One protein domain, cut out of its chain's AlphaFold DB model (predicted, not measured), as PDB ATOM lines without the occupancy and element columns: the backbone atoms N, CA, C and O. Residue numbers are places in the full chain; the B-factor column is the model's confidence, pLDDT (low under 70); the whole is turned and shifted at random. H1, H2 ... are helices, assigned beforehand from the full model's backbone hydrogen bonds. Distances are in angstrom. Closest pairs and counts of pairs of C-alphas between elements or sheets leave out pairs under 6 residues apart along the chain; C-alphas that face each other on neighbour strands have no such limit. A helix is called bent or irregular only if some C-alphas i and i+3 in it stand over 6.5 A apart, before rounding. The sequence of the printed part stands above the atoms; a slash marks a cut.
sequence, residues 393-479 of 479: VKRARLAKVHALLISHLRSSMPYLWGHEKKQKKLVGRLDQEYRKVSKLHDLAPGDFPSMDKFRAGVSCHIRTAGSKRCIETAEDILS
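Overview. This is residues 393 to 479 of the 479 residues of the protein "Hypothetical protein" of Rhodosorus marinus (UniProt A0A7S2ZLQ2). A long helix, H1, runs through the middle of the domain, with the last helix, H5, folded back beside it on one side and a group of three shorter helices, H2, H3 and H4, on the other. Within that group H2 and H4 are side by side and run opposite ways, while H3 stands crosswise to both and packs on H1. The printed part has 87 residues with five named helices, H1 to H5 in that order along the chain, and no named strand; the class is all helix. The whole is compact, with a radius of gyration of the C-alphas of 12.7 A, and spans 39 by 28 by 21 A along its three main axes.

Arrangement. H1, residues 393 to 411, is the longest helix and the one whose centre is nearest to the mean of the C-alphas, 6.7 A from it. H2, residues 419 to 428, is close to H1 but not clearly touching it; their closest C-alphas, those of Leu 409 and Leu 426, are 7.4 A apart, and the helices run opposite ways at a steep tilt of 44 degrees. H3, residues 430 to 440, touches H1 about perpendicular, at 73 degrees, with the C-alphas of Leu 405 and Val 437 closest at 6.6 A. H1 touches H3 with residues 404 to 409 alone. H2 and H3 are close but not clearly touching, about perpendicular at 83 degrees, with the C-alphas of Leu 426 and Glu 433 closest at 7.4 A. H4, residues 451 to 461, touches H2 at a shallow tilt of 7 degrees, opposite ways; the closest C-alphas are those of Val 427 and Arg 455, 6.5 A apart. H3 and H4 only just touch, with 3 pairs of C-alphas within 8 A, the closest being those of Leu 430 and Met 451 at 7.4 A; they are about perpendicular, at 86 degrees. H1 and H4 are near each other, with 7 pairs of C-alphas within 10 A. H5, residues 469 to 478, touches H1 at a shallow tilt of 21 degrees, opposite ways, with the C-alphas of Ser 407 and Ile 471 closest at 5.8 A. H5 is apart from H2, H3 and H4. Every backbone O i to N i+4 pair is within hydrogen-bond range in H1, H2 and H3; in H4 it is 5 of 7 and in H5 3 of 6.

Along the chain. H1 begins at C-alpha 393, (-7.789, -34.296, -5.739), and measures 27.0 A from first to last C-alpha, ending at Ser 411. H2 runs from His 419 to Gly 428 over 13.9 A. H3, from Leu 430 to Leu 440, is 15.1 A long. H4 begins at C-alpha 451, (-25.318, -44.998, -3.576), and is 15.2 A long. H5, from Arg 469, is 15.2 A long and ends at C-alpha 478, (-3.491, -42.518, 4.523). H5 is neither bent nor irregular, but only just: C-alphas 471 and 474 are 6.3 A apart.

Size, cuts and confidence. The two C-alphas farthest apart are those of Val 393 and Trp 417, at 39.4 A, while the first and last printed C-alphas, 393 and 479, are 16.2 A apart. The printed part has no cut, and Ser 479 is the chain's last residue. The link from H2 to H3 is tight, with one residue; those from H1 to H2, H3 to H4 and H4 to H5 are short, with 7, 10 and 7 residues. The mean pLDDT of the printed part is 78.4. Residues 460 to 479 are under 70, and the mean over H5 is 51.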
ATOM      1  N   VAL A 393      -7.280 -34.641  -7.077       85.69
ATOM      2  CA  VAL A 393      -7.789 -34.296  -5.739       85.69
ATOM      3  C   VAL A 393      -9.169 -34.911  -5.502       85.69
ATOM      4  O   VAL A 393      -9.384 -35.542  -4.465       85.69
ATOM      5  N   LYS A 394     -10.099 -34.781  -6.457       85.00
ATOM      6  CA  LYS A 394     -11.425 -35.419  -6.370       85.00
ATOM      7  C   LYS A 394     -11.302 -36.935  -6.248       85.00
ATOM      8  O   LYS A 394     -11.950 -37.539  -5.397       85.00
ATOM      9  N   ARG A 395     -10.436 -37.547  -7.059       87.19
ATOM     10  CA  ARG A 395     -10.175 -38.988  -7.039       87.19
ATOM     11  C   ARG A 395      -9.577 -39.444  -5.711       87.19
ATOM     12  O   ARG A 395     -10.037 -40.438  -5.167       87.19
ATOM     13  N   ALA A 396      -8.627 -38.695  -5.154       87.88
ATOM     14  CA  ALA A 396      -8.040 -38.980  -3.846       87.88
ATOM     15  C   ALA A 396      -9.100 -38.973  -2.734       87.88
ATOM     16  O   ALA A 396      -9.150 -39.898  -1.923       87.88
ATOM     17  N   ARG A 397      -9.988 -37.965  -2.723       88.69
ATOM     18  CA  ARG A 397     -11.110 -37.899  -1.768       88.69
ATOM     19  C   ARG A 397     -12.053 -39.082  -1.939       88.69
ATOM     20  O   ARG A 397     -12.361 -39.752  -0.959       88.69
ATOM     21  N   LEU A 398     -12.444 -39.385  -3.176       89.06
ATOM     22  CA  LEU A 398     -13.329 -40.507  -3.475       89.06
ATOM     23  C   LEU A 398     -12.713 -41.852  -3.059       89.06
ATOM     24  O   LEU A 398     -13.393 -42.668  -2.444       89.06
ATOM     25  N   ALA A 399     -11.427 -42.073  -3.342       88.81
ATOM     26  CA  ALA A 399     -10.702 -43.279  -2.946       88.81
ATOM     27  C   ALA A 399     -10.601 -43.408  -1.418       88.81
ATOM     28  O   ALA A 399     -10.830 -44.493  -0.882       88.81
ATOM     29  N   LYS A 400     -10.350 -42.299  -0.706       89.75
ATOM     30  CA  LYS A 400     -10.377 -42.241   0.764       89.75
ATOM     31  C   LYS A 400     -11.751 -42.626   1.314       89.75
ATOM     32  O   LYS A 400     -11.844 -43.526   2.144       89.75
ATOM     33  N   VAL A 401     -12.820 -41.984   0.839       91.31
ATOM     34  CA  VAL A 401     -14.193 -42.266   1.293       91.31
ATOM     35  C   VAL A 401     -14.576 -43.718   0.996       91.31
ATOM     36  O   VAL A 401     -15.132 -44.397   1.857       91.31
ATOM     37  N   HIS A 402     -14.230 -44.226  -0.190       90.75
ATOM     38  CA  HIS A 402     -14.436 -45.623  -0.586       90.75
ATOM     39  C   HIS A 402     -13.743 -46.603   0.367       90.75
ATOM     40  O   HIS A 402     -14.374 -47.543   0.855       90.75
ATOM     41  N   ALA A 403     -12.467 -46.366   0.676       89.00
ATOM     42  CA  ALA A 403     -11.700 -47.197   1.598       89.00
ATOM     43  C   ALA A 403     -12.312 -47.217   3.008       89.00
ATOM     44  O   ALA A 403     -12.467 -48.288   3.602       89.00
ATOM     45  N   LEU A 404     -12.729 -46.055   3.520       90.12
ATOM     46  CA  LEU A 404     -13.377 -45.930   4.829       90.12
ATOM     47  C   LEU A 404     -14.742 -46.629   4.864       90.12
ATOM     48  O   LEU A 404     -15.029 -47.373   5.801       90.12
ATOM     49  N   LEU A 405     -15.559 -46.469   3.819       90.12
ATOM     50  CA  LEU A 405     -16.843 -47.164   3.689       90.12
ATOM     51  C   LEU A 405     -16.666 -48.684   3.678       90.12
ATOM     52  O   LEU A 405     -17.339 -49.384   4.433       90.12
ATOM     53  N   ILE A 406     -15.762 -49.213   2.849       88.50
ATOM     54  CA  ILE A 406     -15.523 -50.661   2.793       88.50
ATOM     55  C   ILE A 406     -14.963 -51.175   4.120       88.50
ATOM     56  O   ILE A 406     -15.395 -52.234   4.580       88.50
ATOM     57  N   SER A 407     -14.060 -50.436   4.764       86.88
ATOM     58  CA  SER A 407     -13.519 -50.798   6.081       86.88
ATOM     59  C   SER A 407     -14.619 -50.849   7.141       86.88
ATOM     60  O   SER A 407     -14.756 -51.856   7.840       86.88
ATOM     61  N   HIS A 408     -15.480 -49.829   7.193       87.88
ATOM     62  CA  HIS A 408     -16.627 -49.783   8.098       87.88
ATOM     63  C   HIS A 408     -17.587 -50.959   7.868       87.88
ATOM     64  O   HIS A 408     -17.977 -51.659   8.809       87.88
ATOM     65  N   LEU A 409     -17.923 -51.236   6.609       87.25
ATOM     66  CA  LEU A 409     -18.827 -52.322   6.254       87.25
ATOM     67  C   LEU A 409     -18.227 -53.699   6.573       87.25
ATOM     68  O   LEU A 409     -18.935 -54.546   7.116       87.25
ATOM     69  N   ARG A 410     -16.929 -53.911   6.315       84.81
ATOM     70  CA  ARG A 410     -16.206 -55.136   6.695       84.81
ATOM     71  C   ARG A 410     -16.151 -55.318   8.211       84.81
ATOM     72  O   ARG A 410     -16.420 -56.417   8.683       84.81
ATOM     73  N   SER A 411     -15.882 -54.254   8.972       83.81
ATOM     74  CA  SER A 411     -15.871 -54.297  10.446       83.81
ATOM     75  C   SER A 411     -17.240 -54.648  11.044       83.81
ATOM     76  O   SER A 411     -17.331 -55.247  12.111       83.81
ATOM     77  N   SER A 412     -18.316 -54.329  10.321       84.94
ATOM     78  CA  SER A 412     -19.693 -54.616  10.721       84.94
ATOM     79  C   SER A 412     -20.160 -56.035  10.364       84.94
ATOM     80  O   SER A 412     -21.303 -56.391  10.680       84.94
ATOM     81  N   MET A 413     -19.335 -56.843   9.688       83.06
ATOM     82  CA  MET A 413     -19.663 -58.226   9.325       83.06
ATOM     83  C   MET A 413     -19.362 -59.202  10.476       83.06
ATOM     84  O   MET A 413     -18.377 -59.029  11.188       83.06
ATOM     85  N   PRO A 414     -20.195 -60.242  10.676       79.88
ATOM     86  CA  PRO A 414     -19.918 -61.294  11.654       79.88
ATOM     87  C   PRO A 414     -18.702 -62.129  11.230       79.88
ATOM     88  O   PRO A 414     -18.400 -62.199  10.046       79.88
ATOM     89  N   TYR A 415     -18.034 -62.787  12.182       74.75
ATOM     90  CA  TYR A 415     -16.817 -63.571  11.910       74.75
ATOM     91  C   TYR A 415     -17.084 -65.008  11.416       74.75
ATOM     92  O   TYR A 415     -16.260 -65.559  10.699       74.75
ATOM     93  N   LEU A 416     -18.206 -65.627  11.809       70.19
ATOM     94  CA  LEU A 416     -18.433 -67.069  11.596       70.19
ATOM     95  C   LEU A 416     -19.695 -67.398  10.785       70.19
ATOM     96  O   LEU A 416     -19.641 -68.202   9.861       70.19
ATOM     97  N   TRP A 417     -20.849 -66.818  11.134       74.62
ATOM     98  CA  TRP A 417     -22.142 -67.198  10.548       74.62
ATOM     99  C   TRP A 417     -23.033 -65.976  10.304       74.62
ATOM    100  O   TRP A 417     -22.910 -64.946  10.965       74.62
ATOM    101  N   GLY A 418     -23.969 -66.093   9.358       78.88
ATOM    102  CA  GLY A 418     -24.962 -65.047   9.077       78.88
ATOM    103  C   GLY A 418     -24.494 -63.931   8.134       78.88
ATOM    104  O   GLY A 418     -25.173 -62.905   8.035       78.88
ATOM    105  N   HIS A 419     -23.382 -64.135   7.415       79.75
ATOM    106  CA  HIS A 419     -22.820 -63.167   6.467       79.75
ATOM    107  C   HIS A 419     -23.859 -62.664   5.456       79.75
ATOM    108  O   HIS A 419     -24.032 -61.457   5.324       79.75
ATOM    109  N   GLU A 420     -24.623 -63.548   4.803       82.06
ATOM    110  CA  GLU A 420     -25.610 -63.134   3.792       82.06
ATOM    111  C   GLU A 420     -26.733 -62.256   4.358       82.06
ATOM    112  O   GLU A 420     -27.094 -61.237   3.765       82.06
ATOM    113  N   LYS A 421     -27.283 -62.623   5.526       85.00
ATOM    114  CA  LYS A 421     -28.355 -61.854   6.178       85.00
ATOM    115  C   LYS A 421     -27.851 -60.476   6.612       85.00
ATOM    116  O   LYS A 421     -28.540 -59.477   6.399       85.00
ATOM    117  N   LYS A 422     -26.645 -60.401   7.194       84.81
ATOM    118  CA  LYS A 422     -26.040 -59.126   7.608       84.81
ATOM    119  C   LYS A 422     -25.670 -58.262   6.405       84.81
ATOM    120  O   LYS A 422     -25.980 -57.075   6.424       84.81
ATOM    121  N   GLN A 423     -25.103 -58.848   5.352       84.31
ATOM    122  CA  GLN A 423     -24.768 -58.151   4.112       84.31
ATOM    123  C   GLN A 423     -26.016 -57.526   3.479       84.31
ATOM    124  O   GLN A 423     -26.025 -56.324   3.230       84.31
ATOM    125  N   LYS A 424     -27.105 -58.292   3.309       86.62
ATOM    126  CA  LYS A 424     -28.383 -57.755   2.807       86.62
ATOM    127  C   LYS A 424     -28.909 -56.611   3.677       86.62
ATOM    128  O   LYS A 424     -29.387 -55.614   3.147       86.62
ATOM    129  N   LYS A 425     -28.783 -56.716   5.006       88.56
ATOM    130  CA  LYS A 425     -29.192 -55.655   5.941       88.56
ATOM    131  C   LYS A 425     -28.346 -54.384   5.798       88.56
ATOM    132  O   LYS A 425     -28.916 -53.299   5.809       88.56
ATOM    133  N   LEU A 426     -27.025 -54.516   5.668       86.31
ATOM    134  CA  LEU A 426     -26.104 -53.387   5.480       86.31
ATOM    135  C   LEU A 426     -26.333 -52.705   4.126       86.31
ATOM    136  O   LEU A 426     -26.489 -51.492   4.068       86.31
ATOM    137  N   VAL A 427     -26.457 -53.486   3.050       86.38
ATOM    138  CA  VAL A 427     -26.759 -52.973   1.703       86.38
ATOM    139  C   VAL A 427     -28.131 -52.289   1.654       86.38
ATOM    140  O   VAL A 427     -28.288 -51.243   1.020       86.38
ATOM    141  N   GLY A 428     -29.122 -52.844   2.355       87.94
ATOM    142  CA  GLY A 428     -30.461 -52.266   2.463       87.94
ATOM    143  C   GLY A 428     -30.523 -50.964   3.268       87.94
ATOM    144  O   GLY A 428     -31.449 -50.188   3.061       87.94
ATOM    145  N   ARG A 429     -29.545 -50.703   4.146       91.44
ATOM    146  CA  ARG A 429     -29.451 -49.494   4.992       91.44
ATOM    147  C   ARG A 429     -28.207 -48.661   4.689       91.44
ATOM    148  O   ARG A 429     -27.650 -48.010   5.571       91.44
ATOM    149  N   LEU A 430     -27.752 -48.718   3.441       89.88
ATOM    150  CA  LEU A 430     -26.518 -48.078   3.000       89.88
ATOM    151  C   LEU A 430     -26.526 -46.560   3.254       89.88
ATOM    152  O   LEU A 430     -25.497 -45.994   3.602       89.88
ATOM    153  N   ASP A 431     -27.697 -45.924   3.177       91.81
ATOM    154  CA  ASP A 431     -27.909 -44.513   3.514       91.81
ATOM    155  C   ASP A 431     -27.516 -44.192   4.968       91.81
ATOM    156  O   ASP A 431     -26.890 -43.166   5.249       91.81
ATOM    157  N   GLN A 432     -27.837 -45.093   5.901       92.69
ATOM    158  CA  GLN A 432     -27.510 -44.941   7.316       92.69
ATOM    159  C   GLN A 432     -26.017 -45.155   7.542       92.69
ATOM    160  O   GLN A 432     -25.409 -44.411   8.307       92.69
ATOM    161  N   GLU A 433     -25.422 -46.139   6.865       91.88
ATOM    162  CA  GLU A 433     -23.985 -46.407   6.967       91.88
ATOM    163  C   GLU A 433     -23.152 -45.244   6.405       91.88
ATOM    164  O   GLU A 433     -22.183 -44.828   7.034       91.88
ATOM    165  N   TYR A 434     -23.585 -44.623   5.302       93.38
ATOM    166  CA  TYR A 434     -22.958 -43.406   4.768       93.38
ATOM    167  C   TYR A 434     -22.970 -42.267   5.790       93.38
ATOM    168  O   TYR A 434     -21.942 -41.638   6.033       93.38
ATOM    169  N   ARG A 435     -24.115 -42.023   6.445       93.06
ATOM    170  CA  ARG A 435     -24.234 -40.986   7.485       93.06
ATOM    171  C   ARG A 435     -23.341 -41.264   8.692       93.06
ATOM    172  O   ARG A 435     -22.805 -40.320   9.266       93.06
ATOM    173  N   LYS A 436     -23.186 -42.530   9.094       93.06
ATOM    174  CA  LYS A 436     -22.284 -42.903  10.193       93.06
ATOM    175  C   LYS A 436     -20.831 -42.628   9.832       93.06
ATOM    176  O   LYS A 436     -20.153 -41.971  10.609       93.06
ATOM    177  N   VAL A 437     -20.381 -43.079   8.659       91.88
ATOM    178  CA  VAL A 437     -19.000 -42.864   8.193       91.88
ATOM    179  C   VAL A 437     -18.712 -41.375   7.998       91.88
ATOM    180  O   VAL A 437     -17.656 -40.906   8.409       91.88
ATOM    181  N   SER A 438     -19.672 -40.613   7.462       92.69
ATOM    182  CA  SER A 438     -19.573 -39.152   7.337       92.69
ATOM    183  C   SER A 438     -19.360 -38.475   8.690       92.69
ATOM    184  O   SER A 438     -18.438 -37.681   8.820       92.69
ATOM    185  N   LYS A 439     -20.147 -38.834   9.715       93.38
ATOM    186  CA  LYS A 439     -19.992 -38.274  11.066       93.38
ATOM    187  C   LYS A 439     -18.722 -38.738  11.775       93.38
ATOM    188  O   LYS A 439     -18.126 -37.956  12.498       93.38
ATOM    189  N   LEU A 440     -18.337 -40.004  11.604       90.94
ATOM    190  CA  LEU A 440     -17.190 -40.594  12.296       90.94
ATOM    191  C   LEU A 440     -15.860 -39.992  11.829       90.94
ATOM    192  O   LEU A 440     -14.959 -39.816  12.641       90.94
ATOM    193  N   HIS A 441     -15.753 -39.678  10.538       88.06
ATOM    194  CA  HIS A 441     -14.514 -39.193   9.920       88.06
ATOM    195  C   HIS A 441     -14.592 -37.735   9.442       88.06
ATOM    196  O   HIS A 441     -13.713 -37.308   8.696       88.06
ATOM    197  N   ASP A 442     -15.639 -37.003   9.835       90.56
ATOM    198  CA  ASP A 442     -15.900 -35.607   9.449       90.56
ATOM    199  C   ASP A 442     -15.800 -35.363   7.929       90.56
ATOM    200  O   ASP A 442     -15.047 -34.530   7.430       90.56
ATOM    201  N   LEU A 443     -16.536 -36.172   7.161       90.00
ATOM    202  CA  LEU A 443     -16.505 -36.144   5.696       90.00
ATOM    203  C   LEU A 443     -17.741 -35.448   5.139       90.00
ATOM    204  O   LEU A 443     -18.876 -35.770   5.515       90.00
ATOM    205  N   ALA A 444     -17.526 -34.556   4.173       89.75
ATOM    206  CA  ALA A 444     -18.604 -33.867   3.483       89.75
ATOM    207  C   ALA A 444     -19.475 -34.868   2.697       89.75
ATOM    208  O   ALA A 444     -18.937 -35.710   1.974       89.75
ATOM    209  N   PRO A 445     -20.817 -34.757   2.738       86.00
ATOM    210  CA  PRO A 445     -21.706 -35.646   1.987       86.00
ATOM    211  C   PRO A 445     -21.443 -35.663   0.473       86.00
ATOM    212  O   PRO A 445     -21.702 -36.669  -0.179       86.00
ATOM    213  N   GLY A 446     -20.916 -34.563  -0.080       84.62
ATOM    214  CA  GLY A 446     -20.582 -34.442  -1.501       84.62
ATOM    215  C   GLY A 446     -19.370 -35.265  -1.951       84.62
ATOM    216  O   GLY A 446     -19.245 -35.527  -3.143       84.62
ATOM    217  N   ASP A 447     -18.511 -35.710  -1.028       86.38
ATOM    218  CA  ASP A 447     -17.360 -36.565  -1.357       86.38
ATOM    219  C   ASP A 447     -17.760 -38.051  -1.483       86.38
ATOM    220  O   ASP A 447     -16.960 -38.887  -1.912       86.38
ATOM    221  N   PHE A 448     -18.998 -38.404  -1.113       89.69
ATOM    222  CA  PHE A 448     -19.478 -39.780  -1.155       89.69
ATOM    223  C   PHE A 448     -19.880 -40.212  -2.573       89.69
ATOM    224  O   PHE A 448     -20.516 -39.458  -3.312       89.69
ATOM    225  N   PRO A 449     -19.583 -41.468  -2.957       87.00
ATOM    226  CA  PRO A 449     -20.024 -42.017  -4.233       87.00
ATOM    227  C   PRO A 449     -21.549 -42.126  -4.306       87.00
ATOM    228  O   PRO A 449     -22.212 -42.373  -3.299       87.00
ATOM    229  N   SER A 450     -22.101 -42.075  -5.522       85.44
ATOM    230  CA  SER A 450     -23.507 -42.431  -5.763       85.44
ATOM    231  C   SER A 450     -23.833 -43.783  -5.119       85.44
ATOM    232  O   SER A 450     -23.149 -44.782  -5.363       85.44
ATOM    233  N   MET A 451     -24.887 -43.800  -4.298       86.94
ATOM    234  CA  MET A 451     -25.318 -44.998  -3.576       86.94
ATOM    235  C   MET A 451     -25.656 -46.146  -4.527       86.94
ATOM    236  O   MET A 451     -25.316 -47.287  -4.226       86.94
ATOM    237  N   ASP A 452     -26.253 -45.859  -5.684       81.38
ATOM    238  CA  ASP A 452     -26.617 -46.882  -6.670       81.38
ATOM    239  C   ASP A 452     -25.376 -47.540  -7.280       81.38
ATOM    240  O   ASP A 452     -25.277 -48.769  -7.316       81.38
ATOM    241  N   LYS A 453     -24.383 -46.728  -7.678       77.12
ATOM    242  CA  LYS A 453     -23.105 -47.224  -8.215       77.12
ATOM    243  C   LYS A 453     -22.355 -48.060  -7.178       77.12
ATOM    244  O   LYS A 453     -21.871 -49.145  -7.484       77.12
ATOM    245  N   PHE A 454     -22.299 -47.585  -5.934       86.31
ATOM    246  CA  PHE A 454     -21.599 -48.286  -4.861       86.31
ATOM    247  C   PHE A 454     -22.304 -49.596  -4.476       86.31
ATOM    248  O   PHE A 454     -21.659 -50.634  -4.338       86.31
ATOM    249  N   ARG A 455     -23.640 -49.586  -4.367       85.50
ATOM    250  CA  ARG A 455     -24.464 -50.752  -4.003       85.50
ATOM    251  C   ARG A 455     -24.228 -51.960  -4.917       85.50
ATOM    252  O   ARG A 455     -24.192 -53.090  -4.417       85.50
ATOM    253  N   ALA A 456     -24.056 -51.726  -6.218       76.31
ATOM    254  CA  ALA A 456     -23.766 -52.777  -7.190       76.31
ATOM    255  C   ALA A 456     -22.450 -53.514  -6.865       76.31
ATOM    256  O   ALA A 456     -22.443 -54.742  -6.781       76.31
ATOM    257  N   GLY A 457     -21.369 -52.777  -6.581       76.25
ATOM    258  CA  GLY A 457     -20.071 -53.368  -6.228       76.25
ATOM    259  C   GLY A 457     -20.054 -54.013  -4.836       76.25
ATOM    260  O   GLY A 457     -19.522 -55.106  -4.643       76.25
ATOM    261  N   VAL A 458     -20.717 -53.394  -3.852       79.38
ATOM    262  CA  VAL A 458     -20.739 -53.875  -2.458       79.38
ATOM    263  C   VAL A 458     -21.280 -55.304  -2.331       79.38
ATOM    264  O   VAL A 458     -20.800 -56.101  -1.516       79.38
ATOM    265  N   SER A 459     -22.299 -55.633  -3.125       70.00
ATOM    266  CA  SER A 459     -22.975 -56.932  -3.067       70.00
ATOM    267  C   SER A 459     -22.044 -58.099  -3.425       70.00
ATOM    268  O   SER A 459     -22.233 -59.207  -2.923       70.00
ATOM    269  N   CYS A 460     -20.990 -57.842  -4.203       67.12
ATOM    270  CA  CYS A 460     -20.007 -58.846  -4.599       67.12
ATOM    271  C   CYS A 460     -18.809 -58.940  -3.626       67.12
ATOM    272  O   CYS A 460     -18.211 -60.007  -3.495       67.12
ATOM    273  N   HIS A 461     -18.487 -57.869  -2.883       68.50
ATOM    274  CA  HIS A 461     -17.148 -57.701  -2.278       68.50
ATOM    275  C   HIS A 461     -17.079 -57.749  -0.751       68.50
ATOM    276  O   HIS A 461     -15.990 -57.841  -0.187       68.50
ATOM    277  N   ILE A 462     -18.220 -57.698  -0.061       67.69
ATOM    278  CA  ILE A 462     -18.267 -57.710   1.415       67.69
ATOM    279  C   ILE A 462     -18.084 -59.114   2.026       67.69
ATOM    280  O   ILE A 462     -17.848 -59.238   3.227       67.69
ATOM    281  N   ARG A 463     -18.165 -60.192   1.233       60.50
ATOM    282  CA  ARG A 463     -18.195 -61.574   1.755       60.50
ATOM    283  C   ARG A 463     -16.903 -62.050   2.432       60.50
ATOM    284  O   ARG A 463     -16.959 -63.023   3.175       60.50
ATOM    285  N   THR A 464     -15.770 -61.383   2.234       53.00
ATOM    286  CA  THR A 464     -14.467 -61.799   2.771       53.00
ATOM    287  C   THR A 464     -13.965 -60.839   3.852       53.00
ATOM    288  O   THR A 464     -13.321 -59.831   3.569       53.00
ATOM    289  N   ALA A 465     -14.231 -61.164   5.119       47.53
ATOM    290  CA  ALA A 465     -13.617 -60.506   6.274       47.53
ATOM    291  C   ALA A 465     -13.113 -61.570   7.261       47.53
ATOM    292  O   ALA A 465     -13.785 -61.910   8.227       47.53
ATOM    293  N   GLY A 466     -11.939 -62.134   6.965       40.66
ATOM    294  CA  GLY A 466     -11.266 -63.136   7.802       40.66
ATOM    295  C   GLY A 466      -9.986 -62.650   8.488       40.66
ATOM    296  O   GLY A 466      -9.308 -63.454   9.111       40.66
ATOM    297  N   SER A 467      -9.601 -61.372   8.394       41.06
ATOM    298  CA  SER A 467      -8.362 -60.909   9.035       41.06
ATOM    299  C   SER A 467      -8.468 -59.483   9.559       41.06
ATOM    300  O   SER A 467      -8.746 -58.552   8.802       41.06
ATOM    301  N   LYS A 468      -8.193 -59.318  10.861       42.78
ATOM    302  CA  LYS A 468      -8.058 -58.023  11.551       42.78
ATOM    303  C   LYS A 468      -7.024 -57.093  10.888       42.78
ATOM    304  O   LYS A 468      -7.151 -55.885  11.031       42.78
ATOM    305  N   ARG A 469      -6.081 -57.627  10.091       43.03
ATOM    306  CA  ARG A 469      -5.039 -56.844   9.394       43.03
ATOM    307  C   ARG A 469      -5.563 -55.825   8.375       43.03
ATOM    308  O   ARG A 469      -4.859 -54.872   8.088       43.03
ATOM    309  N   CYS A 470      -6.758 -56.004   7.807       42.41
ATOM    310  CA  CYS A 470      -7.235 -55.115   6.733       42.41
ATOM    311  C   CYS A 470      -7.853 -53.796   7.232       42.41
ATOM    312  O   CYS A 470      -8.106 -52.909   6.420       42.41
ATOM    313  N   ILE A 471      -8.165 -53.683   8.528       43.59
ATOM    314  CA  ILE A 471      -8.804 -52.485   9.102       43.59
ATOM    315  C   ILE A 471      -7.741 -51.446   9.493       43.59
ATOM    316  O   ILE A 471      -7.958 -50.264   9.258       43.59
ATOM    317  N   GLU A 472      -6.573 -51.887   9.973       47.12
ATOM    318  CA  GLU A 472      -5.422 -51.017  10.288       47.12
ATOM    319  C   GLU A 472      -4.840 -50.355   9.019       47.12
ATOM    320  O   GLU A 472      -4.495 -49.179   9.015       47.12
ATOM    321  N   THR A 473      -4.893 -51.034   7.867       53.47
ATOM    322  CA  THR A 473      -4.264 -50.545   6.629       53.47
ATOM    323  C   THR A 473      -4.852 -49.270   6.015       53.47
ATOM    324  O   THR A 473      -4.138 -48.603   5.278       53.47
ATOM    325  N   ALA A 474      -6.126 -48.911   6.230       52.47
ATOM    326  CA  ALA A 474      -6.681 -47.724   5.563       52.47
ATOM    327  C   ALA A 474      -6.076 -46.432   6.125       52.47
ATOM    328  O   ALA A 474      -5.639 -45.580   5.360       52.47
ATOM    329  N   GLU A 475      -6.040 -46.303   7.451       58.25
ATOM    330  CA  GLU A 475      -5.464 -45.144   8.135       58.25
ATOM    331  C   GLU A 475      -3.931 -45.160   8.049       58.25
ATOM    332  O   GLU A 475      -3.350 -44.113   7.773       58.25
ATOM    333  N   ASP A 476      -3.295 -46.339   8.112       57.81
ATOM    334  CA  ASP A 476      -1.846 -46.491   7.898       57.81
ATOM    335  C   ASP A 476      -1.410 -46.064   6.482       57.81
ATOM    336  O   ASP A 476      -0.402 -45.380   6.321       57.81
ATOM    337  N   ILE A 477      -2.173 -46.420   5.435       56.53
ATOM    338  CA  ILE A 477      -1.894 -46.003   4.043       56.53
ATOM    339  C   ILE A 477      -2.177 -44.503   3.837       56.53
ATOM    340  O   ILE A 477      -1.572 -43.874   2.965       56.53
ATOM    341  N   LEU A 478      -3.114 -43.933   4.604       54.66
ATOM    342  CA  LEU A 478      -3.491 -42.518   4.523       54.66
ATOM    343  C   LEU A 478      -2.555 -41.588   5.319       54.66
ATOM    344  O   LEU A 478      -2.550 -40.390   5.021       54.66
ATOM    345  N   SER A 479      -1.789 -42.112   6.286       50.91
ATOM    346  CA  SER A 479      -0.682 -41.410   6.964       50.91
ATOM    347  C   SER A 479       0.551 -41.225   6.066       50.91
ATOM    348  O   SER A 479       1.269 -40.215   6.241       50.91
TER     349      SER A 479